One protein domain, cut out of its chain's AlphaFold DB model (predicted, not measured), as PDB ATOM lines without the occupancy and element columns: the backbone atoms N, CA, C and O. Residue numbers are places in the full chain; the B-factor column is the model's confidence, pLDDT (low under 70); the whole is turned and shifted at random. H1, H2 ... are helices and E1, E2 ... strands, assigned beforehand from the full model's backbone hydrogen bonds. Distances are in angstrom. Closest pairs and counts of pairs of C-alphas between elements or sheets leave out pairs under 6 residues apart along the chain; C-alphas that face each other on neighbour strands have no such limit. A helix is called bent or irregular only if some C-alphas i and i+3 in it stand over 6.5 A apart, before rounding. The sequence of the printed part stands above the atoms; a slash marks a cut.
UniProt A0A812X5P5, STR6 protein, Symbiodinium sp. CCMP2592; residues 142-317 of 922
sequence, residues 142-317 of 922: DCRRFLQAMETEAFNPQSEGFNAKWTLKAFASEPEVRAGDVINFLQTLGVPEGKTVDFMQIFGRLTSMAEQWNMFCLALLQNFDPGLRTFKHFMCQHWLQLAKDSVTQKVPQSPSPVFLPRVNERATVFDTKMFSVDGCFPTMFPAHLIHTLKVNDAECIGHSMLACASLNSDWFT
ATOM      1  N   ASP A 142     -32.465 -20.881  31.135       83.38
ATOM      2  CA  ASP A 142     -31.158 -20.259  30.953       83.38
ATOM      3  C   ASP A 142     -30.923 -19.119  31.952       83.38
ATOM      4  O   ASP A 142     -29.880 -19.071  32.604       83.38
ATOM      5  N   CYS A 143     -31.939 -18.283  32.190       86.38
ATOM      6  CA  CYS A 143     -31.922 -17.257  33.236       86.38
ATOM      7  C   CYS A 143     -31.602 -17.857  34.615       86.38
ATOM      8  O   CYS A 143     -30.786 -17.305  35.352       86.38
ATOM      9  N   ARG A 144     -32.214 -18.997  34.974       86.31
ATOM     10  CA  ARG A 144     -31.963 -19.665  36.265       86.31
ATOM     11  C   ARG A 144     -30.516 -20.128  36.403       86.31
ATOM     12  O   ARG A 144     -29.920 -19.933  37.459       86.31
ATOM     13  N   ARG A 145     -29.936 -20.685  35.338       86.62
ATOM     14  CA  ARG A 145     -28.524 -21.104  35.314       86.62
ATOM     15  C   ARG A 145     -27.580 -19.919  35.485       86.62
ATOM     16  O   ARG A 145     -26.619 -20.024  36.239       86.62
ATOM     17  N   PHE A 146     -27.870 -18.787  34.842       90.81
ATOM     18  CA  PHE A 146     -27.099 -17.559  35.045       90.81
ATOM     19  C   PHE A 146     -27.176 -17.060  36.490       90.81
ATOM     20  O   PHE A 146     -26.142 -16.735  37.065       90.81
ATOM     21  N   LEU A 147     -28.368 -17.039  37.094       91.06
ATOM     22  CA  LEU A 147     -28.535 -16.610  38.488       91.06
ATOM     23  C   LEU A 147     -27.791 -17.536  39.459       91.06
ATOM     24  O   LEU A 147     -27.074 -17.045  40.323       91.06
ATOM     25  N   GLN A 148     -27.869 -18.856  39.268       89.38
ATOM     26  CA  GLN A 148     -27.114 -19.826  40.069       89.38
ATOM     27  C   GLN A 148     -25.594 -19.664  39.897       89.38
ATOM     28  O   GLN A 148     -24.835 -19.722  40.864       89.38
ATOM     29  N   ALA A 149     -25.128 -19.442  38.667       91.69
ATOM     30  CA  ALA A 149     -23.719 -19.187  38.388       91.69
ATOM     31  C   ALA A 149     -23.236 -17.881  39.034       91.69
ATOM     32  O   ALA A 149     -22.102 -17.805  39.494       91.69
ATOM     33  N   MET A 150     -24.092 -16.860  39.113       92.06
ATOM     34  CA  MET A 150     -23.791 -15.635  39.851       92.06
ATOM     35  C   MET A 150     -23.775 -15.857  41.364       92.06
ATOM     36  O   MET A 150     -22.853 -15.388  42.017       92.06
ATOM     37  N   GLU A 151     -24.743 -16.594  41.912       89.75
ATOM     38  CA  GLU A 151     -24.812 -16.932  43.342       89.75
ATOM     39  C   GLU A 151     -23.578 -17.720  43.807       89.75
ATOM     40  O   GLU A 151     -23.044 -17.476  44.886       89.75
ATOM     41  N   THR A 152     -23.082 -18.624  42.960       91.69
ATOM     42  CA  THR A 152     -21.852 -19.398  43.198       91.69
ATOM     43  C   THR A 152     -20.580 -18.672  42.757       91.69
ATOM     44  O   THR A 152     -19.493 -19.242  42.828       91.69
ATOM     45  N   GLU A 153     -20.686 -17.413  42.316       94.94
ATOM     46  CA  GLU A 153     -19.562 -16.587  41.861       94.94
ATOM     47  C   GLU A 153     -18.731 -17.248  40.734       94.94
ATOM     48  O   GLU A 153     -17.536 -16.996  40.578       94.94
ATOM     49  N   ALA A 154     -19.368 -18.064  39.888       95.06
ATOM     50  CA  ALA A 154     -18.720 -18.853  38.840       95.06
ATOM     51  C   ALA A 154     -18.031 -18.014  37.751       95.06
ATOM     52  O   ALA A 154     -17.176 -18.522  37.024       95.06
ATOM     53  N   PHE A 155     -18.384 -16.729  37.637       95.75
ATOM     54  CA  PHE A 155     -17.802 -15.789  36.668       95.75
ATOM     55  C   PHE A 155     -16.642 -14.975  37.240       95.75
ATOM     56  O   PHE A 155     -15.963 -14.279  36.484       95.75
ATOM     57  N   ASN A 156     -16.440 -15.008  38.555       95.44
ATOM     58  CA  ASN A 156     -15.461 -14.180  39.234       95.44
ATOM     59  C   ASN A 156     -14.130 -14.937  39.345       95.44
ATOM     60  O   ASN A 156     -14.048 -15.851  40.157       95.44
ATOM     61  N   PRO A 157     -13.069 -14.556  38.607       93.38
ATOM     62  CA  PRO A 157     -11.789 -15.272  38.615       93.38
ATOM     63  C   PRO A 157     -11.073 -15.278  39.976       93.38
ATOM     64  O   PRO A 157     -10.058 -15.954  40.122       93.38
ATOM     65  N   GLN A 158     -11.563 -14.520  40.962       93.69
ATOM     66  CA  GLN A 158     -11.039 -14.490  42.329       93.69
ATOM     67  C   GLN A 158     -11.835 -15.367  43.311       93.69
ATOM     68  O   GLN A 158     -11.423 -15.500  44.462       93.69
ATOM     69  N   SER A 159     -12.962 -15.944  42.889       95.75
ATOM     70  CA  SER A 159     -13.802 -16.804  43.726       95.75
ATOM     71  C   SER A 159     -13.366 -18.268  43.661       95.75
ATOM     72  O   SER A 159     -12.943 -18.753  42.613       95.75
ATOM     73  N   GLU A 160     -13.551 -19.010  44.756       94.19
ATOM     74  CA  GLU A 160     -13.393 -20.473  44.772       94.19
ATOM     75  C   GLU A 160     -14.390 -21.181  43.841       94.19
ATOM     76  O   GLU A 160     -14.106 -22.270  43.346       94.19
ATOM     77  N   GLY A 161     -15.542 -20.556  43.570       93.50
ATOM     78  CA  GLY A 161     -16.554 -21.074  42.651       93.50
ATOM     79  C   GLY A 161     -16.252 -20.828  41.171       93.50
ATOM     80  O   GLY A 161     -17.008 -21.295  40.319       93.50
ATOM     81  N   PHE A 162     -15.167 -20.114  40.845       96.44
ATOM     82  CA  PHE A 162     -14.826 -19.752  39.472       96.44
ATOM     83  C   PHE A 162     -14.715 -20.970  38.554       96.44
ATOM     84  O   PHE A 162     -13.995 -21.930  38.837       96.44
ATOM     85  N   ASN A 163     -15.345 -20.887  37.383       95.00
ATOM     86  CA  ASN A 163     -15.223 -21.915  36.366       95.00
ATOM     87  C   ASN A 163     -14.972 -21.293  34.991       95.00
ATOM     88  O   ASN A 163     -15.890 -20.856  34.299       95.00
ATOM     89  N   ALA A 164     -13.710 -21.327  34.553       93.06
ATOM     90  CA  ALA A 164     -13.296 -20.814  33.248       93.06
ATOM     91  C   ALA A 164     -14.000 -21.504  32.064       93.06
ATOM     92  O   ALA A 164     -14.112 -20.915  30.995       93.06
ATOM     93  N   LYS A 165     -14.484 -22.740  32.239       91.88
ATOM     94  CA  LYS A 165     -15.220 -23.496  31.213       91.88
ATOM     95  C   LYS A 165     -16.733 -23.314  31.313       91.88
ATOM     96  O   LYS A 165     -17.468 -23.983  30.588       91.88
ATOM     97  N   TRP A 166     -17.212 -22.459  32.218       93.38
ATOM     98  CA  TRP A 166     -18.639 -22.235  32.364       93.38
ATOM     99  C   TRP A 166     -19.201 -21.621  31.091       93.38
ATOM    100  O   TRP A 166     -18.814 -20.525  30.676       93.38
ATOM    101  N   THR A 167     -20.133 -22.352  30.493       89.44
ATOM    102  CA  THR A 167     -21.004 -21.889  29.423       89.44
ATOM    103  C   THR A 167     -22.396 -22.444  29.671       89.44
ATOM    104  O   THR A 167     -22.557 -23.501  30.293       89.44
ATOM    105  N   LEU A 168     -23.405 -21.775  29.134       85.44
ATOM    106  CA  LEU A 168     -24.788 -22.226  29.210       85.44
ATOM    107  C   LEU A 168     -24.969 -23.639  28.620       85.44
ATOM    108  O   LEU A 168     -25.727 -24.442  29.161       85.44
ATOM    109  N   LYS A 169     -24.223 -23.964  27.552       83.44
ATOM    110  CA  LYS A 169     -24.212 -25.289  26.906       83.44
ATOM    111  C   LYS A 169     -23.466 -26.349  27.725       83.44
ATOM    112  O   LYS A 169     -23.927 -27.483  27.804       83.44
ATOM    113  N   ALA A 170     -22.337 -26.011  28.349       81.06
ATOM    114  CA  ALA A 170     -21.563 -26.968  29.151       81.06
ATOM    115  C   ALA A 170     -22.320 -27.430  30.410       81.06
ATOM    116  O   ALA A 170     -22.067 -28.519  30.916       81.06
ATOM    117  N   PHE A 171     -23.278 -26.627  30.875       74.31
ATOM    118  CA  PHE A 171     -24.168 -26.927  31.998       74.31
ATOM    119  C   PHE A 171     -25.591 -27.299  31.534       74.31
ATOM    120  O   PHE A 171     -26.573 -27.056  32.236       74.31
ATOM    121  N   ALA A 172     -25.714 -27.895  30.338       60.69
ATOM    122  CA  ALA A 172     -26.993 -28.218  29.703       60.69
ATOM    123  C   ALA A 172     -27.797 -29.352  30.364       60.69
ATOM    124  O   ALA A 172     -28.928 -29.587  29.928       60.69
ATOM    125  N   SER A 173     -27.290 -30.020  31.410       63.22
ATOM    126  CA  SER A 173     -28.130 -30.904  32.231       63.22
ATOM    127  C   SER A 173     -29.390 -30.149  32.666       63.22
ATOM    128  O   SER A 173     -29.326 -28.939  32.923       63.22
ATOM    129  N   GLU A 174     -30.547 -30.826  32.669       57.50
ATOM    130  CA  GLU A 174     -31.811 -30.205  33.087       57.50
ATOM    131  C   GLU A 174     -31.589 -29.444  34.402       57.50
ATOM    132  O   GLU A 174     -30.894 -29.950  35.287       57.50
ATOM    133  N   PRO A 175     -32.066 -28.194  34.507       54.88
ATOM    134  CA  PRO A 175     -31.733 -27.362  35.648       54.88
ATOM    135  C   PRO A 175     -32.237 -28.024  36.935       54.88
ATOM    136  O   PRO A 175     -33.441 -28.143  37.138       54.88
ATOM    137  N   GLU A 176     -31.318 -28.388  37.834       56.97
ATOM    138  CA  GLU A 176     -31.659 -28.735  39.224       56.97
ATOM    139  C   GLU A 176     -32.211 -27.521  39.993       56.97
ATOM    140  O   GLU A 176     -32.787 -27.676  41.069       56.97
ATOM    141  N   VAL A 177     -32.056 -26.311  39.436       62.19
ATOM    142  CA  VAL A 177     -32.522 -25.062  40.039       62.19
ATOM    143  C   VAL A 177     -34.040 -25.013  40.012       62.19
ATOM    144  O   VAL A 177     -34.665 -24.722  38.982       62.19
ATOM    145  N   ARG A 178     -34.640 -25.268  41.174       68.38
ATOM    146  CA  ARG A 178     -36.082 -25.164  41.355       68.38
ATOM    147  C   ARG A 178     -36.467 -23.700  41.243       68.38
ATOM    148  O   ARG A 178     -35.791 -22.816  41.762       68.38
ATOM    149  N   ALA A 179     -37.595 -23.426  40.602       66.56
ATOM    150  CA  ALA A 179     -38.080 -22.059  40.460       66.56
ATOM    151  C   ALA A 179     -38.286 -21.357  41.825       66.56
ATOM    152  O   ALA A 179     -38.061 -20.156  41.933       66.56
ATOM    153  N   GLY A 180     -38.583 -22.114  42.891       72.44
ATOM    154  CA  GLY A 180     -38.617 -21.601  44.266       72.44
ATOM    155  C   GLY A 180     -37.282 -21.035  44.771       72.44
ATOM    156  O   GLY A 180     -37.287 -20.018  45.460       72.44
ATOM    157  N   ASP A 181     -36.150 -21.628  44.388       75.56
ATOM    158  CA  ASP A 181     -34.819 -21.148  44.788       75.56
ATOM    159  C   ASP A 181     -34.508 -19.811  44.110       75.56
ATOM    160  O   ASP A 181     -34.014 -18.878  44.743       75.56
ATOM    161  N   VAL A 182     -34.919 -19.667  42.847       75.56
ATOM    162  CA  VAL A 182     -34.798 -18.404  42.111       75.56
ATOM    163  C   VAL A 182     -35.688 -17.320  42.705       75.56
ATOM    164  O   VAL A 182     -35.222 -16.202  42.885       75.56
ATOM    165  N   ILE A 183     -36.937 -17.626  43.070       77.88
ATOM    166  CA  ILE A 183     -37.815 -16.656  43.751       77.88
ATOM    167  C   ILE A 183     -37.168 -16.181  45.054       77.88
ATOM    168  O   ILE A 183     -37.103 -14.976  45.294       77.88
ATOM    169  N   ASN A 184     -36.651 -17.103  45.870       81.06
ATOM    170  CA  ASN A 184     -35.978 -16.760  47.122       81.06
ATOM    171  C   ASN A 184     -34.764 -15.854  46.868       81.06
ATOM    172  O   ASN A 184     -34.635 -14.811  47.509       81.06
ATOM    173  N   PHE A 185     -33.918 -16.192  45.889       83.44
ATOM    174  CA  PHE A 185     -32.783 -15.363  45.485       83.44
ATOM    175  C   PHE A 185     -33.223 -13.963  45.037       83.44
ATOM    176  O   PHE A 185     -32.713 -12.957  45.529       83.44
ATOM    177  N   LEU A 186     -34.233 -13.856  44.174       85.06
ATOM    178  CA  LEU A 186     -34.754 -12.566  43.716       85.06
ATOM    179  C   LEU A 186     -35.357 -11.728  44.853       85.06
ATOM    180  O   LEU A 186     -35.194 -10.505  44.869       85.06
ATOM    181  N   GLN A 187     -35.977 -12.366  45.846       88.19
ATOM    182  CA  GLN A 187     -36.447 -11.692  47.058       88.19
ATOM    183  C   GLN A 187     -35.284 -11.131  47.884       88.19
ATOM    184  O   GLN A 187     -35.390 -10.009  48.380       88.19
ATOM    185  N   THR A 188     -34.150 -11.841  47.978       87.69
ATOM    186  CA  THR A 188     -32.935 -11.295  48.620       87.69
ATOM    187  C   THR A 188     -32.391 -10.068  47.892       87.69
ATOM    188  O   THR A 188     -31.871  -9.147  48.521       87.69
ATOM    189  N   LEU A 189     -32.591 -10.003  46.574       85.12
ATOM    190  CA  LEU A 189     -32.261  -8.835  45.765       85.12
ATOM    191  C   LEU A 189     -33.311  -7.722  45.886       85.12
ATOM    192  O   LEU A 189     -33.095  -6.639  45.349       85.12
ATOM    193  N   GLY A 190     -34.422  -7.934  46.594       90.75
ATOM    194  CA  GLY A 190     -35.499  -6.959  46.761       90.75
ATOM    195  C   GLY A 190     -36.419  -6.830  45.545       90.75
ATOM    196  O   GLY A 190     -37.047  -5.786  45.373       90.75
ATOM    197  N   VAL A 191     -36.494  -7.852  44.686       87.88
ATOM    198  CA  VAL A 191     -37.499  -7.933  43.617       87.88
ATOM    199  C   VAL A 191     -38.818  -8.416  44.239       87.88
ATOM    200  O   VAL A 191     -38.839  -9.493  44.840       87.88
ATOM    201  N   PRO A 192     -39.926  -7.656  44.134       86.19
ATOM    202  CA  PRO A 192     -41.230  -8.105  44.612       86.19
ATOM    203  C   PRO A 192     -41.645  -9.410  43.932       86.19
ATOM    204  O   PRO A 192     -41.428  -9.575  42.735       86.19
ATOM    205  N   GLU A 193     -42.305 -10.308  44.664       78.12
ATOM    206  CA  GLU A 193     -42.713 -11.627  44.150       78.12
ATOM    207  C   GLU A 193     -43.513 -11.517  42.838       78.12
ATOM    208  O   GLU A 193     -43.203 -12.205  41.864       78.12
ATOM    209  N   GLY A 194     -44.444 -10.556  42.753       78.94
ATOM    210  CA  GLY A 194     -45.237 -10.270  41.547       78.94
ATOM    211  C   GLY A 194     -44.464  -9.665  40.364       78.94
ATOM    212  O   GLY A 194     -45.051  -9.435  39.314       78.94
ATOM    213  N   LYS A 195     -43.162  -9.391  40.514       82.56
ATOM    214  CA  LYS A 195     -42.262  -8.868  39.468       82.56
ATOM    215  C   LYS A 195     -41.209  -9.871  39.000       82.56
ATOM    216  O   LYS A 195     -40.362  -9.532  38.179       82.56
ATOM    217  N   THR A 196     -41.285 -11.108  39.485       81.19
ATOM    218  CA  THR A 196     -40.335 -12.177  39.156       81.19
ATOM    219  C   THR A 196     -40.300 -12.489  37.659       81.19
ATOM    220  O   THR A 196     -39.222 -12.560  37.080       81.19
ATOM    221  N   VAL A 197     -41.461 -12.619  37.005       76.81
ATOM    222  CA  VAL A 197     -41.530 -12.939  35.567       76.81
ATOM    223  C   VAL A 197     -40.950 -11.804  34.720       76.81
ATOM    224  O   VAL A 197     -40.054 -12.056  33.917       76.81
ATOM    225  N   ASP A 198     -41.372 -10.558  34.971       77.25
ATOM    226  CA  ASP A 198     -40.841  -9.360  34.298       77.25
ATOM    227  C   ASP A 198     -39.305  -9.295  34.426       77.25
ATOM    228  O   ASP A 198     -38.584  -8.992  33.472       77.25
ATOM    229  N   PHE A 199     -38.786  -9.616  35.617       87.81
ATOM    230  CA  PHE A 199     -37.353  -9.639  35.882       87.81
ATOM    231  C   PHE A 199     -36.653 -10.711  35.045       87.81
ATOM    232  O   PHE A 199     -35.651 -10.423  34.390       87.81
ATOM    233  N   MET A 200     -37.176 -11.941  35.060       83.62
ATOM    234  CA  MET A 200     -36.589 -13.073  34.342       83.62
ATOM    235  C   MET A 200     -36.631 -12.863  32.827       83.62
ATOM    236  O   MET A 200     -35.712 -13.295  32.136       83.62
ATOM    237  N   GLN A 201     -37.624 -12.140  32.307       76.38
ATOM    238  CA  GLN A 201     -37.676 -11.737  30.900       76.38
ATOM    239  C   GLN A 201     -36.566 -10.748  30.551       76.38
ATOM    240  O   GLN A 201     -35.840 -10.979  29.586       76.38
ATOM    241  N   ILE A 202     -36.380  -9.687  31.342       77.62
ATOM    242  CA  ILE A 202     -35.326  -8.695  31.079       77.62
ATOM    243  C   ILE A 202     -33.941  -9.330  31.241       77.62
ATOM    244  O   ILE A 202     -33.122  -9.284  30.323       77.62
ATOM    245  N   PHE A 203     -33.674  -9.936  32.396       86.38
ATOM    246  CA  PHE A 203     -32.361 -10.495  32.710       86.38
ATOM    247  C   PHE A 203     -32.037 -11.718  31.847       86.38
ATOM    248  O   PHE A 203     -30.933 -11.819  31.309       86.38
ATOM    249  N   GLY A 204     -33.000 -12.623  31.665       83.31
ATOM    250  CA  GLY A 204     -32.849 -13.806  30.823       83.31
ATOM    251  C   GLY A 204     -32.569 -13.445  29.371       83.31
ATOM    252  O   GLY A 204     -31.689 -14.040  28.757       83.31
ATOM    253  N   ARG A 205     -33.234 -12.415  28.835       73.00
ATOM    254  CA  ARG A 205     -32.966 -11.943  27.472       73.00
ATOM    255  C   ARG A 205     -31.571 -11.341  27.344       73.00
ATOM    256  O   ARG A 205     -30.835 -11.739  26.449       73.00
ATOM    257  N   LEU A 206     -31.179 -10.447  28.255       78.56
ATOM    258  CA  LEU A 206     -29.838  -9.848  28.252       78.56
ATOM    259  C   LEU A 206     -28.736 -10.918  28.319       78.56
ATOM    260  O   LEU A 206     -27.802 -10.898  27.524       78.56
ATOM    261  N   THR A 207     -28.870 -11.884  29.229       84.69
ATOM    262  CA  THR A 207     -27.866 -12.942  29.432       84.69
ATOM    263  C   THR A 207     -27.845 -13.989  28.322       84.69
ATOM    264  O   THR A 207     -26.764 -14.377  27.885       84.69
ATOM    265  N   SER A 208     -29.006 -14.401  27.803       76.69
ATOM    266  CA  SER A 208     -29.088 -15.325  26.665       76.69
ATOM    267  C   SER A 208     -28.426 -14.751  25.417       76.69
ATOM    268  O   SER A 208     -27.751 -15.484  24.701       76.69
ATOM    269  N   MET A 209     -28.612 -13.456  25.154       69.62
ATOM    270  CA  MET A 209     -27.964 -12.778  24.030       69.62
ATOM    271  C   MET A 209     -26.452 -12.717  24.216       69.62
ATOM    272  O   MET A 209     -25.686 -12.933  23.283       69.62
ATOM    273  N   ALA A 210     -26.022 -12.431  25.440       77.50
ATOM    274  CA  ALA A 210     -24.619 -12.241  25.744       77.50
ATOM    275  C   ALA A 210     -23.790 -13.510  25.670       77.50
ATOM    276  O   ALA A 210     -22.600 -13.438  25.396       77.50
ATOM    277  N   GLU A 211     -24.396 -14.671  25.896       81.88
ATOM    278  CA  GLU A 211     -23.684 -15.947  25.866       81.88
ATOM    279  C   GLU A 211     -23.083 -16.272  24.491       81.88
ATOM    280  O   GLU A 211     -22.124 -17.034  24.396       81.88
ATOM    281  N   GLN A 212     -23.608 -15.662  23.429       72.00
ATOM    282  CA  GLN A 212     -23.062 -15.775  22.079       72.00
ATOM    283  C   GLN A 212     -21.864 -14.842  21.846       72.00
ATOM    284  O   GLN A 212     -21.225 -14.905  20.802       72.00
ATOM    285  N   TRP A 213     -21.541 -13.957  22.792       75.50
ATOM    286  CA  TRP A 213     -20.422 -13.032  22.666       75.50
ATOM    287  C   TRP A 213     -19.161 -13.704  23.189       75.50
ATOM    288  O   TRP A 213     -19.134 -14.182  24.324       75.50
ATOM    289  N   ASN A 214     -18.045 -13.647  22.460       74.00
ATOM    290  CA  ASN A 214     -16.806 -14.196  23.022       74.00
ATOM    291  C   ASN A 214     -16.291 -13.374  24.234       74.00
ATOM    292  O   ASN A 214     -15.507 -13.889  25.022       74.00
ATOM    293  N   MET A 215     -16.817 -12.164  24.490       75.50
ATOM    294  CA  MET A 215     -16.590 -11.387  25.721       75.50
ATOM    295  C   MET A 215     -17.307 -12.013  26.922       75.50
ATOM    296  O   MET A 215     -17.117 -11.587  28.052       75.50
ATOM    297  N   PHE A 216     -18.141 -13.021  26.689       86.62
ATOM    298  CA  PHE A 216     -18.754 -13.879  27.692       86.62
ATOM    299  C   PHE A 216     -18.154 -15.298  27.671       86.62
ATOM    300  O   PHE A 216     -18.540 -16.135  28.492       86.62
ATOM    301  N   CYS A 217     -17.159 -15.569  26.815       86.69
ATOM    302  CA  CYS A 217     -16.362 -16.792  26.860       86.69
ATOM    303  C   CYS A 217     -15.292 -16.665  27.955       86.69
ATOM    304  O   CYS A 217     -14.205 -16.133  27.733       86.69
ATOM    305  N   LEU A 218     -15.593 -17.159  29.159       89.19
ATOM    306  CA  LEU A 218     -14.694 -17.040  30.315       89.19
ATOM    307  C   LEU A 218     -13.306 -17.626  30.053       89.19
ATOM    308  O   LEU A 218     -12.324 -17.031  30.494       89.19
ATOM    309  N   ALA A 219     -13.227 -18.739  29.318       88.44
ATOM    310  CA  ALA A 219     -11.974 -19.386  28.940       88.44
ATOM    311  C   ALA A 219     -11.103 -18.464  28.080       88.44
ATOM    312  O   ALA A 219      -9.901 -18.360  28.313       88.44
ATOM    313  N   LEU A 220     -11.721 -17.755  27.131       82.44
ATOM    314  CA  LEU A 220     -11.044 -16.778  26.289       82.44
ATOM    315  C   LEU A 220     -10.573 -15.578  27.119       82.44
ATOM    316  O   LEU A 220      -9.398 -15.223  27.044       82.44
ATOM    317  N   LEU A 221     -11.451 -15.013  27.959       84.69
ATOM    318  CA  LEU A 221     -11.150 -13.843  28.797       84.69
ATOM    319  C   LEU A 221      -9.949 -14.054  29.728       84.69
ATOM    320  O   LEU A 221      -9.276 -13.085  30.068       84.69
ATOM    321  N   GLN A 222      -9.640 -15.300  30.111       89.12
ATOM    322  CA  GLN A 222      -8.479 -15.594  30.961       89.12
ATOM    323  C   GLN A 222      -7.135 -15.245  30.310       89.12
ATOM    324  O   GLN A 222      -6.147 -15.046  31.022       89.12
ATOM    325  N   ASN A 223      -7.093 -15.115  28.983       85.44
ATOM    326  CA  ASN A 223      -5.879 -14.776  28.241       85.44
ATOM    327  C   ASN A 223      -5.625 -13.264  28.146       85.44
ATOM    328  O   ASN A 223      -4.562 -12.857  27.685       85.44
ATOM    329  N   PHE A 224      -6.566 -12.434  28.599       81.88
ATOM    330  CA  PHE A 224      -6.487 -10.980  28.486       81.88
ATOM    331  C   PHE A 224      -6.054 -10.312  29.793       81.88
ATOM    332  O   PHE A 224      -5.817 -10.969  30.821       81.88
ATOM    333  N   ASP A 225      -5.910  -8.986  29.730       78.88
ATOM    334  CA  ASP A 225      -5.565  -8.153  30.870       78.88
ATOM    335  C   ASP A 225      -6.541  -8.371  32.047       78.88
ATOM    336  O   ASP A 225      -7.681  -8.816  31.860       78.88
ATOM    337  N   PRO A 226      -6.117  -8.057  33.284       75.81
ATOM    338  CA  PRO A 226      -6.916  -8.328  34.476       75.81
ATOM    339  C   PRO A 226      -8.318  -7.701  34.463       75.81
ATOM    340  O   PRO A 226      -9.210  -8.230  35.122       75.81
ATOM    341  N   GLY A 227      -8.530  -6.607  33.718       82.19
ATOM    342  CA  GLY A 227      -9.846  -6.014  33.476       82.19
ATOM    343  C   GLY A 227     -10.781  -6.987  32.781       82.19
ATOM    344  O   GLY A 227     -11.799  -7.373  33.360       82.19
ATOM    345  N   LEU A 228     -10.417  -7.441  31.580       85.25
ATOM    346  CA  LEU A 228     -11.272  -8.317  30.771       85.25
ATOM    347  C   LEU A 228     -11.570  -9.664  31.440       85.25
ATOM    348  O   LEU A 228     -12.678 -10.173  31.285       85.25
ATOM    349  N   ARG A 229     -10.665 -10.199  32.273       89.88
ATOM    350  CA  ARG A 229     -10.911 -11.441  33.044       89.88
ATOM    351  C   ARG A 229     -12.164 -11.388  33.914       89.88
ATOM    352  O   ARG A 229     -12.762 -12.424  34.185       89.88
ATOM    353  N   THR A 230     -12.539 -10.191  34.360       92.81
ATOM    354  CA  THR A 230     -13.689  -9.952  35.241       92.81
ATOM    355  C   THR A 230     -14.914  -9.406  34.500       92.81
ATOM    356  O   THR A 230     -15.954  -9.180  35.119       92.81
ATOM    357  N   PHE A 231     -14.832  -9.212  33.178       91.25
ATOM    358  CA  PHE A 231     -15.868  -8.535  32.395       91.25
ATOM    359  C   PHE A 231     -17.239  -9.210  32.516       91.25
ATOM    360  O   PHE A 231     -18.208  -8.545  32.884       91.25
ATOM    361  N   LYS A 232     -17.327 -10.531  32.277       92.69
ATOM    362  CA  LYS A 232     -18.598 -11.278  32.366       92.69
ATOM    363  C   LYS A 232     -19.244 -11.130  33.744       92.69
ATOM    364  O   LYS A 232     -20.447 -10.915  33.833       92.69
ATOM    365  N   HIS A 233     -18.447 -11.192  34.813       94.75
ATOM    366  CA  HIS A 233     -18.934 -11.027  36.181       94.75
ATOM    367  C   HIS A 233     -19.578  -9.651  36.393       94.75
ATOM    368  O   HIS A 233     -20.760  -9.572  36.734       94.75
ATOM    369  N   PHE A 234     -18.843  -8.569  36.124       93.38
ATOM    370  CA  PHE A 234     -19.350  -7.213  36.352       93.38
ATOM    371  C   PHE A 234     -20.490  -6.834  35.402       93.38
ATOM    372  O   PHE A 234     -21.422  -6.145  35.818       93.38
ATOM    373  N   MET A 235     -20.475  -7.319  34.157       90.50
ATOM    374  CA  MET A 235     -21.575  -7.098  33.215       90.50
ATOM    375  C   MET A 235     -22.856  -7.809  33.671       90.50
ATOM    376  O   MET A 235     -23.917  -7.188  33.704       90.50
ATOM    377  N   CYS A 236     -22.769  -9.072  34.103       92.50
ATOM    378  CA  CYS A 236     -23.917  -9.795  34.653       92.50
ATOM    379  C   CYS A 236     -24.466  -9.122  35.917       92.50
ATOM    380  O   CYS A 236     -25.678  -8.981  36.048       92.50
ATOM    381  N   GLN A 237     -23.606  -8.642  36.823       92.56
ATOM    382  CA  GLN A 237     -24.058  -7.878  37.993       92.56
ATOM    383  C   GLN A 237     -24.748  -6.566  37.601       92.56
ATOM    384  O   GLN A 237     -25.773  -6.204  38.182       92.56
ATOM    385  N   HIS A 238     -24.224  -5.867  36.596       89.31
ATOM    386  CA  HIS A 238     -24.854  -4.660  36.075       89.31
ATOM    387  C   HIS A 238     -26.233  -4.943  35.482       89.31
ATOM    388  O   HIS A 238     -27.185  -4.234  35.804       89.31
ATOM    389  N   TRP A 239     -26.383  -6.001  34.685       89.44
ATOM    390  CA  TRP A 239     -27.684  -6.386  34.138       89.44
ATOM    391  C   TRP A 239     -28.660  -6.903  35.182       89.44
ATOM    392  O   TRP A 239     -29.853  -6.636  35.068       89.44
ATOM    393  N   LEU A 240     -28.174  -7.584  36.218       90.81
ATOM    394  CA  LEU A 240     -28.984  -7.985  37.364       90.81
ATOM    395  C   LEU A 240     -29.600  -6.748  38.037       90.81
ATOM    396  O   LEU A 240     -30.811  -6.687  38.260       90.81
ATOM    397  N   GLN A 241     -28.776  -5.730  38.294       89.00
ATOM    398  CA  GLN A 241     -29.223  -4.465  38.870       89.00
ATOM    399  C   GLN A 241     -30.149  -3.699  37.911       89.00
ATOM    400  O   GLN A 241     -31.191  -3.204  38.333       89.00
ATOM    401  N   LEU A 242     -29.829  -3.660  36.615       83.38
ATOM    402  CA  LEU A 242     -30.648  -3.016  35.587       83.38
ATOM    403  C   LEU A 242     -32.037  -3.658  35.468       83.38
ATOM    404  O   LEU A 242     -33.035  -2.941  35.388       83.38
ATOM    405  N   ALA A 243     -32.119  -4.990  35.474       84.62
ATOM    406  CA  ALA A 243     -33.380  -5.725  35.441       84.62
ATOM    407  C   ALA A 243     -34.202  -5.452  36.704       84.62
ATOM    408  O   ALA A 243     -35.385  -5.122  36.614       84.62
ATOM    409  N   LYS A 244     -33.558  -5.477  37.878       89.12
ATOM    410  CA  LYS A 244     -34.184  -5.113  39.154       89.12
ATOM    411  C   LYS A 244     -34.749  -3.690  39.118       89.12
ATOM    412  O   LYS A 244     -35.929  -3.499  39.410       89.12
ATOM    413  N   ASP A 245     -33.953  -2.695  38.742       84.12
ATOM    414  CA  ASP A 245     -34.398  -1.296  38.668       84.12
ATOM    415  C   ASP A 245     -35.519  -1.123  37.635       84.12
ATOM    416  O   ASP A 245     -36.453  -0.342  37.827       84.12
ATOM    417  N   SER A 246     -35.475  -1.900  36.552       78.69
ATOM    418  CA  SER A 246     -36.489  -1.877  35.499       78.69
ATOM    419  C   SER A 246     -37.857  -2.377  35.957       78.69
ATOM    420  O   SER A 246     -38.865  -1.840  35.504       78.69
ATOM    421  N   VAL A 247     -37.912  -3.346  36.872       82.06
ATOM    422  CA  VAL A 247     -39.190  -3.896  37.359       82.06
ATOM    423  C   VAL A 247     -39.682  -3.266  38.660       82.06
ATOM    424  O   VAL A 247     -40.872  -3.349  38.959       82.06
ATOM    425  N   THR A 248     -38.791  -2.636  39.433       81.94
ATOM    426  CA  THR A 248     -39.117  -2.101  40.768       81.94
ATOM    427  C   THR A 248     -39.286  -0.587  40.821       81.94
ATOM    428  O   THR A 248     -39.992  -0.092  41.699       81.94
ATOM    429  N   GLN A 249     -38.674   0.166  39.904       79.19
ATOM    430  CA  GLN A 249     -38.666   1.630  39.958       79.19
ATOM    431  C   GLN A 249     -39.441   2.234  38.789       79.19
ATOM    432  O   GLN A 249     -39.531   1.647  37.710       79.19
ATOM    433  N   LYS A 250     -39.964   3.450  38.954       75.38
ATOM    434  CA  LYS A 250     -40.336   4.290  37.800       75.38
ATOM    435  C   LYS A 250     -39.061   4.627  37.029       75.38
ATOM    436  O   LYS A 250     -37.998   4.661  37.639       75.38
ATOM    437  N   VAL A 251     -39.131   4.856  35.718       73.19
ATOM    438  CA  VAL A 251     -37.944   5.293  34.967       73.19
ATOM    439  C   VAL A 251     -37.534   6.665  35.521       73.19
ATOM    440  O   VAL A 251     -38.288   7.627  35.323       73.19
ATOM    441  N   PRO A 252     -36.401   6.770  36.241       69.75
ATOM    442  CA  PRO A 252     -36.047   8.001  36.929       69.75
ATOM    443  C   PRO A 252     -35.597   9.050  35.911       69.75
ATOM    444  O   PRO A 252     -35.274   8.735  34.759       69.75
ATOM    445  N   GLN A 253     -35.528  10.317  36.326       67.81
ATOM    446  CA  GLN A 253     -35.041  11.375  35.433       67.81
ATOM    447  C   GLN A 253     -33.610  11.121  34.933       67.81
ATOM    448  O   GLN A 253     -33.290  11.503  33.802       67.81
ATOM    449  N   SER A 254     -32.804  10.436  35.749       74.62
ATOM    450  CA  SER A 254     -31.442  10.004  35.442       74.62
ATOM    451  C   SER A 254     -31.343   8.475  35.532       74.62
ATOM    452  O   SER A 254     -30.989   7.955  36.590       74.62
ATOM    453  N   PRO A 255     -31.723   7.742  34.473       74.75
ATOM    454  CA  PRO A 255     -31.675   6.279  34.450       74.75
ATOM    455  C   PRO A 255     -30.245   5.736  34.540       74.75
ATOM    456  O   PRO A 255     -29.281   6.422  34.185       74.75
ATOM    457  N   SER A 256     -30.138   4.486  35.000       75.69
ATOM    458  CA  SER A 256     -28.883   3.735  35.049       75.69
ATOM    459  C   SER A 256     -28.205   3.703  33.671       75.69
ATOM    460  O   SER A 256     -28.894   3.686  32.648       75.69
ATOM    461  N   PRO A 257     -26.859   3.700  33.610       76.69
ATOM    462  CA  PRO A 257     -26.139   3.502  32.358       76.69
ATOM    463  C   PRO A 257     -26.635   2.261  31.617       76.69
ATOM    464  O   PRO A 257     -26.824   1.220  32.239       76.69
ATOM    465  N   VAL A 258     -26.795   2.354  30.299       69.50
ATOM    466  CA  VAL A 258     -27.082   1.201  29.439       69.50
ATOM    467  C   VAL A 258     -25.866   0.926  28.567       69.50
ATOM    468  O   VAL A 258     -25.407   1.797  27.824       69.50
ATOM    469  N   PHE A 259     -25.348  -0.295  28.655       68.38
ATOM    470  CA  PHE A 259     -24.284  -0.783  27.783       68.38
ATOM    471  C   PHE A 259     -24.899  -1.512  26.607       68.38
ATOM    472  O   PHE A 259     -25.548  -2.539  26.795       68.38
ATOM    473  N   LEU A 260     -24.673  -0.989  25.401       58.28
ATOM    474  CA  LEU A 260     -25.008  -1.694  24.174       58.28
ATOM    475  C   LEU A 260     -23.741  -2.031  23.393       58.28
ATOM    476  O   LEU A 260     -22.972  -1.125  23.059       58.28
ATOM    477  N   PRO A 261     -23.528  -3.301  23.041       58.09
ATOM    478  CA  PRO A 261     -22.534  -3.637  22.042       58.09
ATOM    479  C   PRO A 261     -22.939  -3.060  20.681       58.09
ATOM    480  O   PRO A 261     -24.119  -2.976  20.335       58.09
ATOM    481  N   ARG A 262     -21.948  -2.656  19.892       52.00
ATOM    482  CA  ARG A 262     -22.099  -2.395  18.465       52.00
ATOM    483  C   ARG A 262     -21.660  -3.628  17.720       52.00
ATOM    484  O   ARG A 262     -20.526  -4.076  17.868       52.00
ATOM    485  N   VAL A 263     -22.577  -4.119  16.909       46.81
ATOM    486  CA  VAL A 263     -22.362  -5.262  16.042       46.81
ATOM    487  C   VAL A 263     -22.189  -4.801  14.598       46.81
ATOM    488  O   VAL A 263     -22.800  -3.807  14.199       46.81
ATOM    489  N   ASN A 264     -21.320  -5.457  13.832       52.50
ATOM    490  CA  ASN A 264     -21.205  -5.221  12.391       52.50
ATOM    491  C   ASN A 264     -22.250  -6.058  11.621       52.50
ATOM    492  O   ASN A 264     -23.073  -6.745  12.221       52.50
ATOM    493  N   GLU A 265     -22.206  -6.015  10.289       43.28
ATOM    494  CA  GLU A 265     -23.114  -6.758   9.395       43.28
ATOM    495  C   GLU A 265     -23.024  -8.288   9.540       43.28
ATOM    496  O   GLU A 265     -23.927  -8.997   9.116       43.28
ATOM    497  N   ARG A 266     -21.962  -8.802  10.172       42.91
ATOM    498  CA  ARG A 266     -21.766 -10.225  10.504       42.91
ATOM    499  C   ARG A 266     -22.120 -10.539  11.960       42.91
ATOM    500  O   ARG A 266     -21.721 -11.569  12.494       42.91
ATOM    501  N   ALA A 267     -22.784  -9.594  12.619       45.25
ATOM    502  CA  ALA A 267     -23.094  -9.596  14.035       45.25
ATOM    503  C   ALA A 267     -21.877  -9.726  14.970       45.25
ATOM    504  O   ALA A 267     -21.999 -10.163  16.118       45.25
ATOM    505  N   THR A 268     -20.706  -9.279  14.502       44.53
ATOM    506  CA  THR A 268     -19.488  -9.215  15.309       44.53
ATOM    507  C   THR A 268     -19.563  -8.027  16.251       44.53
ATOM    508  O   THR A 268     -19.653  -6.899  15.763       44.53
ATOM    509  N   VAL A 269     -19.474  -8.223  17.570       48.38
ATOM    510  CA  VAL A 269     -19.345  -7.090  18.504       48.38
ATOM    511  C   VAL A 269     -17.965  -6.467  18.309       48.38
ATOM    512  O   VAL A 269     -16.967  -7.058  18.694       48.38
ATOM    513  N   PHE A 270     -17.885  -5.282  17.711       51.41
ATOM    514  CA  PHE A 270     -16.604  -4.614  17.434       51.41
ATOM    515  C   PHE A 270     -16.348  -3.398  18.332       51.41
ATOM    516  O   PHE A 270     -15.244  -2.864  18.358       51.41
ATOM    517  N   ASP A 271     -17.374  -2.932  19.042       57.25
ATOM    518  CA  ASP A 271     -17.327  -1.757  19.912       57.25
ATOM    519  C   ASP A 271     -18.432  -1.894  20.977       57.25
ATOM    520  O   ASP A 271     -19.381  -2.661  20.812       57.25
ATOM    521  N   THR A 272     -18.343  -1.165  22.084       60.28
ATOM    522  CA  THR A 272     -19.419  -1.070  23.080       60.28
ATOM    523  C   THR A 272     -19.741   0.392  23.326       60.28
ATOM    524  O   THR A 272     -18.902   1.156  23.800       60.28
ATOM    525  N   LYS A 273     -20.982   0.798  23.046       62.16
ATOM    526  CA  LYS A 273     -21.471   2.132  23.387       62.16
ATOM    527  C   LYS A 273     -22.103   2.132  24.765       62.16
ATOM    528  O   LYS A 273     -23.101   1.462  25.024       62.16
ATOM    529  N   MET A 274     -21.545   2.972  25.625       73.94
ATOM    530  CA  MET A 274     -22.126   3.292  26.916       73.94
ATOM    531  C   MET A 274     -23.022   4.530  26.815       73.94
ATOM    532  O   MET A 274     -22.571   5.658  26.568       73.94
ATOM    533  N   PHE A 275     -24.304   4.321  27.079       64.06
ATOM    534  CA  PHE A 275     -25.302   5.370  27.199       64.06
ATOM    535  C   PHE A 275     -25.543   5.653  28.682       64.06
ATOM    536  O   PHE A 275     -26.367   5.013  29.322       64.06
ATOM    537  N   SER A 276     -24.811   6.614  29.240       75.19
ATOM    538  CA  SER A 276     -25.053   7.149  30.584       75.19
ATOM    539  C   SER A 276     -25.331   8.644  30.537       75.19
ATOM    540  O   SER A 276     -24.908   9.338  29.609       75.19
ATOM    541  N   VAL A 277     -26.073   9.137  31.528       70.88
ATOM    542  CA  VAL A 277     -26.453  10.554  31.646       70.88
ATOM    543  C   VAL A 277     -25.219  11.450  31.771       70.88
ATOM    544  O   VAL A 277     -25.167  12.521  31.171       70.88
ATOM    545  N   ASP A 278     -24.216  10.986  32.506       74.38
ATOM    546  CA  ASP A 278     -22.991  11.699  32.866       74.38
ATOM    547  C   ASP A 278     -21.743  11.193  32.120       74.38
ATOM    548  O   ASP A 278     -20.662  11.759  32.268       74.38
ATOM    549  N   GLY A 279     -21.870  10.153  31.294       70.94
ATOM    550  CA  GLY A 279     -20.722   9.523  30.643       70.94
ATOM    551  C   GLY A 279     -19.886   8.647  31.581       70.94
ATOM    552  O   GLY A 279     -18.813   8.205  31.174       70.94
ATOM    553  N   CYS A 280     -20.354   8.369  32.801       76.31
ATOM    554  CA  CYS A 280     -19.672   7.487  33.740       76.31
ATOM    555  C   CYS A 280     -20.044   6.019  33.504       76.31
ATOM    556  O   CYS A 280     -21.164   5.707  33.089       76.31
ATOM    557  N   PHE A 281     -19.089   5.132  33.794       78.88
ATOM    558  CA  PHE A 281     -19.317   3.691  33.903       78.88
ATOM    559  C   PHE A 281     -20.180   3.378  35.137       78.88
ATOM    560  O   PHE A 281     -20.238   4.202  36.055       78.88
ATOM    561  N   PRO A 282     -20.838   2.203  35.197       82.06
ATOM    562  CA  PRO A 282     -21.574   1.776  36.371       82.06
ATOM    563  C   PRO A 282     -20.626   1.800  37.562       82.06
ATOM    564  O   PRO A 282     -19.487   1.348  37.462       82.06
ATOM    565  N   THR A 283     -21.092   2.308  38.698       82.44
ATOM    566  CA  THR A 283     -20.272   2.448  39.911       82.44
ATOM    567  C   THR A 283     -19.712   1.116  40.414       82.44
ATOM    568  O   THR A 283     -18.721   1.102  41.135       82.44
ATOM    569  N   MET A 284     -20.329   0.003  40.012       85.88
ATOM    570  CA  MET A 284     -19.880  -1.352  40.318       85.88
ATOM    571  C   MET A 284     -18.731  -1.856  39.437       85.88
ATOM    572  O   MET A 284     -18.133  -2.873  39.768       85.88
ATOM    573  N   PHE A 285     -18.410  -1.185  38.324       89.25
ATOM    574  CA  PHE A 285     -17.265  -1.574  37.504       89.25
ATOM    575  C   PHE A 285     -15.987  -1.110  38.207       89.25
ATOM    576  O   PHE A 285     -15.842   0.079  38.503       89.25
ATOM    577  N   PRO A 286     -15.030  -2.007  38.483       89.75
ATOM    578  CA  PRO A 286     -13.816  -1.613  39.169       89.75
ATOM    579  C   PRO A 286     -12.915  -0.794  38.243       89.75
ATOM    580  O   PRO A 286     -12.958  -0.917  37.017       89.75
ATOM    581  N   ALA A 287     -12.037   0.019  38.835       86.62
ATOM    582  CA  ALA A 287     -11.177   0.944  38.094       86.62
ATOM    583  C   ALA A 287     -10.323   0.263  37.009       86.62
ATOM    584  O   ALA A 287     -10.107   0.856  35.957       86.62
ATOM    585  N   HIS A 288      -9.870  -0.974  37.240       85.31
ATOM    586  CA  HIS A 288      -9.086  -1.729  36.261       85.31
ATOM    587  C   HIS A 288      -9.930  -2.129  35.042       85.31
ATOM    588  O   HIS A 288      -9.502  -1.876  33.925       85.31
ATOM    589  N   LEU A 289     -11.158  -2.629  35.235       86.94
ATOM    590  CA  LEU A 289     -12.080  -2.899  34.127       86.94
ATOM    591  C   LEU A 289     -12.425  -1.616  33.362       86.94
ATOM    592  O   LEU A 289     -12.399  -1.595  32.136       86.94
ATOM    593  N   ILE A 290     -12.700  -0.522  34.077       85.06
ATOM    594  CA  ILE A 290     -12.970   0.782  33.459       85.06
ATOM    595  C   ILE A 290     -11.775   1.247  32.624       85.06
ATOM    596  O   ILE A 290     -11.968   1.734  31.517       85.06
ATOM    597  N   HIS A 291     -10.551   1.123  33.139       80.62
ATOM    598  CA  HIS A 291      -9.340   1.513  32.421       80.62
ATOM    599  C   HIS A 291      -9.175   0.703  31.133       80.62
ATOM    600  O   HIS A 291      -8.913   1.271  30.077       80.62
ATOM    601  N   THR A 292      -9.399  -0.607  31.209       79.31
ATOM    602  CA  THR A 292      -9.372  -1.514  30.061       79.31
ATOM    603  C   THR A 292     -10.431  -1.165  29.013       79.31
ATOM    604  O   THR A 292     -10.135  -1.151  27.823       79.31
ATOM    605  N   LEU A 293     -11.645  -0.793  29.431       76.25
ATOM    606  CA  LEU A 293     -12.723  -0.375  28.523       76.25
ATOM    607  C   LEU A 293     -12.568   1.068  27.998       76.25
ATOM    608  O   LEU A 293     -13.263   1.462  27.066       76.25
ATOM    609  N   LYS A 294     -11.680   1.875  28.594       72.19
ATOM    610  CA  LYS A 294     -11.426   3.282  28.232       72.19
ATOM    611  C   LYS A 294     -10.332   3.474  27.181       72.19
ATOM    612  O   LYS A 294     -10.041   4.627  26.872       72.19
ATOM    613  N   VAL A 295      -9.722   2.413  26.647       53.94
ATOM    614  CA  VAL A 295      -8.630   2.509  25.657       53.94
ATOM    615  C   VAL A 295      -9.175   3.050  24.328       53.94
ATOM    616  O   VAL A 295      -9.496   2.311  23.406       53.94
ATOM    617  N   ASN A 296      -9.336   4.369  24.272       42.78
ATOM    618  CA  ASN A 296      -9.847   5.147  23.153       42.78
ATOM    619  C   ASN A 296      -9.201   6.545  23.185       42.78
ATOM    620  O   ASN A 296      -9.883   7.564  23.215       42.78
ATOM    621  N   ASP A 297      -7.866   6.577  23.208       38.81
ATOM    622  CA  ASP A 297      -7.092   7.733  22.748       38.81
ATOM    623  C   ASP A 297      -6.136   7.257  21.647       38.81
ATOM    624  O   ASP A 297      -5.496   6.206  21.756       38.81
ATOM    625  N   ALA A 298      -6.127   8.012  20.553       39.28
ATOM    626  CA  ALA A 298      -5.847   7.614  19.172       39.28
ATOM    627  C   ALA A 298      -4.443   7.050  18.839       39.28
ATOM    628  O   ALA A 298      -4.142   6.847  17.666       39.28
ATOM    629  N   GLU A 299      -3.588   6.754  19.821       34.59
ATOM    630  CA  GLU A 299      -2.190   6.349  19.589       34.59
ATOM    631  C   GLU A 299      -1.871   4.877  19.919       34.59
ATOM    632  O   GLU A 299      -0.818   4.380  19.526       34.59
ATOM    633  N   CYS A 300      -2.778   4.122  20.548       39.28
ATOM    634  CA  CYS A 300      -2.537   2.714  20.928       39.28
ATOM    635  C   CYS A 300      -3.304   1.680  20.082       39.28
ATOM    636  O   CYS A 300      -3.690   0.619  20.571       39.28
ATOM    637  N   ILE A 301      -3.481   1.948  18.785       38.50
ATOM    638  CA  ILE A 301      -4.152   1.030  17.839       38.50
ATOM    639  C   ILE A 301      -3.379  -0.302  17.682       38.50
ATOM    640  O   ILE A 301      -3.977  -1.342  17.412       38.50
ATOM    641  N   GLY A 302      -2.066  -0.323  17.949       30.03
ATOM    642  CA  GLY A 302      -1.207  -1.494  17.722       30.03
ATOM    643  C   GLY A 302      -1.383  -2.685  18.677       30.03
ATOM    644  O   GLY A 302      -1.040  -3.800  18.300       30.03
ATOM    645  N   HIS A 303      -1.939  -2.496  19.881       30.42
ATOM    646  CA  HIS A 303      -2.149  -3.593  20.850       30.42
ATOM    647  C   HIS A 303      -3.633  -3.959  21.055       30.42
ATOM    648  O   HIS A 303      -3.939  -4.918  21.758       30.42
ATOM    649  N   SER A 304      -4.551  -3.231  20.408       37.31
ATOM    650  CA  SER A 304      -6.006  -3.431  20.494       37.31
ATOM    651  C   SER A 304      -6.534  -4.503  19.522       37.31
ATOM    652  O   SER A 304      -7.576  -5.114  19.759       37.31
ATOM    653  N   MET A 305      -5.790  -4.819  18.452       28.03
ATOM    654  CA  MET A 305      -6.282  -5.714  17.394       28.03
ATOM    655  C   MET A 305      -6.534  -7.164  17.840       28.03
ATOM    656  O   MET A 305      -7.407  -7.803  17.268       28.03
ATOM    657  N   LEU A 306      -5.876  -7.670  18.895       29.33
ATOM    658  CA  LEU A 306      -6.168  -9.012  19.435       29.33
ATOM    659  C   LEU A 306      -7.385  -9.055  20.380       29.33
ATOM    660  O   LEU A 306      -7.968 -10.118  20.561       29.33
ATOM    661  N   ALA A 307      -7.786  -7.922  20.968       29.14
ATOM    662  CA  ALA A 307      -8.987  -7.834  21.809       29.14
ATOM    663  C   ALA A 307     -10.259  -7.609  20.971       29.14
ATOM    664  O   ALA A 307     -11.345  -8.029  21.364       29.14
ATOM    665  N   CYS A 308     -10.117  -7.001  19.789       29.59
ATOM    666  CA  CYS A 308     -11.207  -6.794  18.836       29.59
ATOM    667  C   CYS A 308     -11.446  -7.988  17.886       29.59
ATOM    668  O   CYS A 308     -12.517  -8.070  17.292       29.59
ATOM    669  N   ALA A 309     -10.497  -8.925  17.748       27.62
ATOM    670  CA  ALA A 309     -10.552 -10.024  16.770       27.62
ATOM    671  C   ALA A 309     -11.321 -11.282  17.225       27.62
ATOM    672  O   ALA A 309     -11.195 -12.343  16.621       27.62
ATOM    673  N   SER A 310     -12.115 -11.233  18.292       29.75
ATOM    674  CA  SER A 310     -12.764 -12.448  18.791       29.75
ATOM    675  C   SER A 310     -14.160 -12.190  19.329       29.75
ATOM    676  O   SER A 310     -14.330 -12.384  20.514       29.75
ATOM    677  N   LEU A 311     -15.170 -11.792  18.536       28.52
ATOM    678  CA  LEU A 311     -16.554 -11.628  19.043       28.52
ATOM    679  C   LEU A 311     -17.661 -11.792  17.967       28.52
ATOM    680  O   LEU A 311     -18.041 -10.780  17.415       28.52
ATOM    681  N   ASN A 312     -18.242 -12.978  17.702       26.73
ATOM    682  CA  ASN A 312     -19.392 -13.236  16.770       26.73
ATOM    683  C   ASN A 312     -20.420 -14.171  17.467       26.73
ATOM    684  O   ASN A 312     -19.952 -15.137  18.053       26.73
ATOM    685  N   SER A 313     -21.767 -14.058  17.476       30.08
ATOM    686  CA  SER A 313     -22.797 -13.621  16.493       30.08
ATOM    687  C   SER A 313     -24.213 -13.396  17.133       30.08
ATOM    688  O   SER A 313     -24.442 -13.826  18.256       30.08
ATOM    689  N   ASP A 314     -25.096 -12.707  16.381       25.64
ATOM    690  CA  ASP A 314     -26.579 -12.528  16.262       25.64
ATOM    691  C   ASP A 314     -27.610 -12.396  17.421       25.64
ATOM    692  O   ASP A 314     -28.176 -13.380  17.883       25.64
ATOM    693  N   TRP A 315     -28.072 -11.152  17.686       31.31
ATOM    694  CA  TRP A 315     -29.486 -10.710  17.507       31.31
ATOM    695  C   TRP A 315     -29.667  -9.211  17.830       31.31
ATOM    696  O   TRP A 315     -30.001  -8.827  18.944       31.31
ATOM    697  N   PHE A 316     -29.444  -8.359  16.830       37.09
ATOM    698  CA  PHE A 316     -30.071  -7.045  16.626       37.09
ATOM    699  C   PHE A 316     -29.738  -6.661  15.184       37.09
ATOM    700  O   PHE A 316     -28.557  -6.545  14.853       37.09
ATOM    701  N   THR A 317     -30.727  -6.447  14.315       40.00
ATOM    702  CA  THR A 317     -30.430  -5.797  13.037       40.00
ATOM    703  C   THR A 317     -29.899  -4.402  13.369       40.00
ATOM    704  O   THR A 317     -30.556  -3.606  14.048       40.00
TER     705      THR A 317
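This is residues 142 to 317 of the 922 residues of the protein "STR6 protein" of Symbiodinium sp. CCMP2592 (UniProt A0A812X5P5). The longest helix, H5, runs through the middle with H3 beside it, running the opposite way; H1 packs crosswise on residues 200 to 208 of H3, and H2 on its residues 193 to 196. H4 and H6 pack on the first residues of H5, the strand hairpin E1 and E2 lies to one side of H5, and residues 297 to 303 stick out. The printed part has 176 residues with seven named helices and two named strands, in the order H1 H2 H3 H4 H5 E1 E2 H6 H7; the class is mostly helix, and the sheet, E1 - E2, is antiparallel. The whole is compact, with a radius of gyration of the C-alphas of 16.5 A and spans of 51 by 42 by 33 A.

H1, residues 142 to 151, begins at C-alpha 142 (-31.158, -20.259, 30.953) and is 14.3 A long. H2, residues 179 to 188, measures 14.5 A, and H3, residues 193 to 210, 25.8 A. H4 is residues 218 to 221, 5.0 A. H5, residues 228 to 248, is 30.2 A long, from C-alpha 228 (-11.272, -8.317, 30.771) to C-alpha 248 (-39.117, -2.101, 40.768). E1, residues 258 to 263, is 15.6 A, and E2, residues 269 to 275, 16.3 A. H6, residues 287 to 293, is 9.8 A, and H7, residues 301 to 308, 10.6 A. H3, H5 and H7 are irregular, H7 only just: C-alphas 194 and 197 are 7.5 A apart, 229 and 232 7.7 A, and 303 and 306 6.9 A. H3 has a kink of 28 degrees near residue 200.

H1 touches H3, about perpendicular at 85 degrees; the closest C-alphas, of Cys 143 and Gly 204, are 4.3 A apart. H2 touches H3 at 81 degrees, about perpendicular, closest at the C-alphas of Ile 183 and Thr 196, 6.9 A. H5 is the hub, touching H1, H3, H4 and H6. H3 and H5 run opposite ways at a shallow tilt of 32 degrees, only just short of steep, with C-alphas 203 and 243 closest at 5.6 A. H1 and H5 only just touch, with 3 pairs of C-alphas within 8 A, closest at Met 150 and His 233, 7.6 A. With residues 228 to 232 H5 touches H4, closest at C-alphas 221 and 229, 4.9 A. H6 touches H5, about perpendicular at 83 degrees, closest at C-alphas 228 and 289, 6.4 A. H5 and E1 are near each other. E1 and E2 form an antiparallel hairpin; N 260 and O 273 are 2.9 A apart and N 262 and O 271 2.7 A, within hydrogen-bond range. H7 touches no helix; its C-alpha 308 is 6.0 A from C-alpha 270 of E2, the closest pair. Each O i to N i+4 pair is within hydrogen-bond range in H1, H2 and H6; the counts are 12 of 14 in H3, 15 of 17 in H5 and 1 of 4 in H7, which has 1 of 5 O i to N i+3 pairs within range, while H4 is too short for an O i to N i+4 pair.

The C-alphas farthest apart, of Gly 180 and Glu 299, are 52.1 A apart. The printed part has no cut. The links H1 to H2, of 27 residues, and E2 to H6, of 11 residues, are long. The mean pLDDT of the printed part is 73.5; 51 residues are under 70, among them residues 172 to 179, 258 to 273 and 295 to 317.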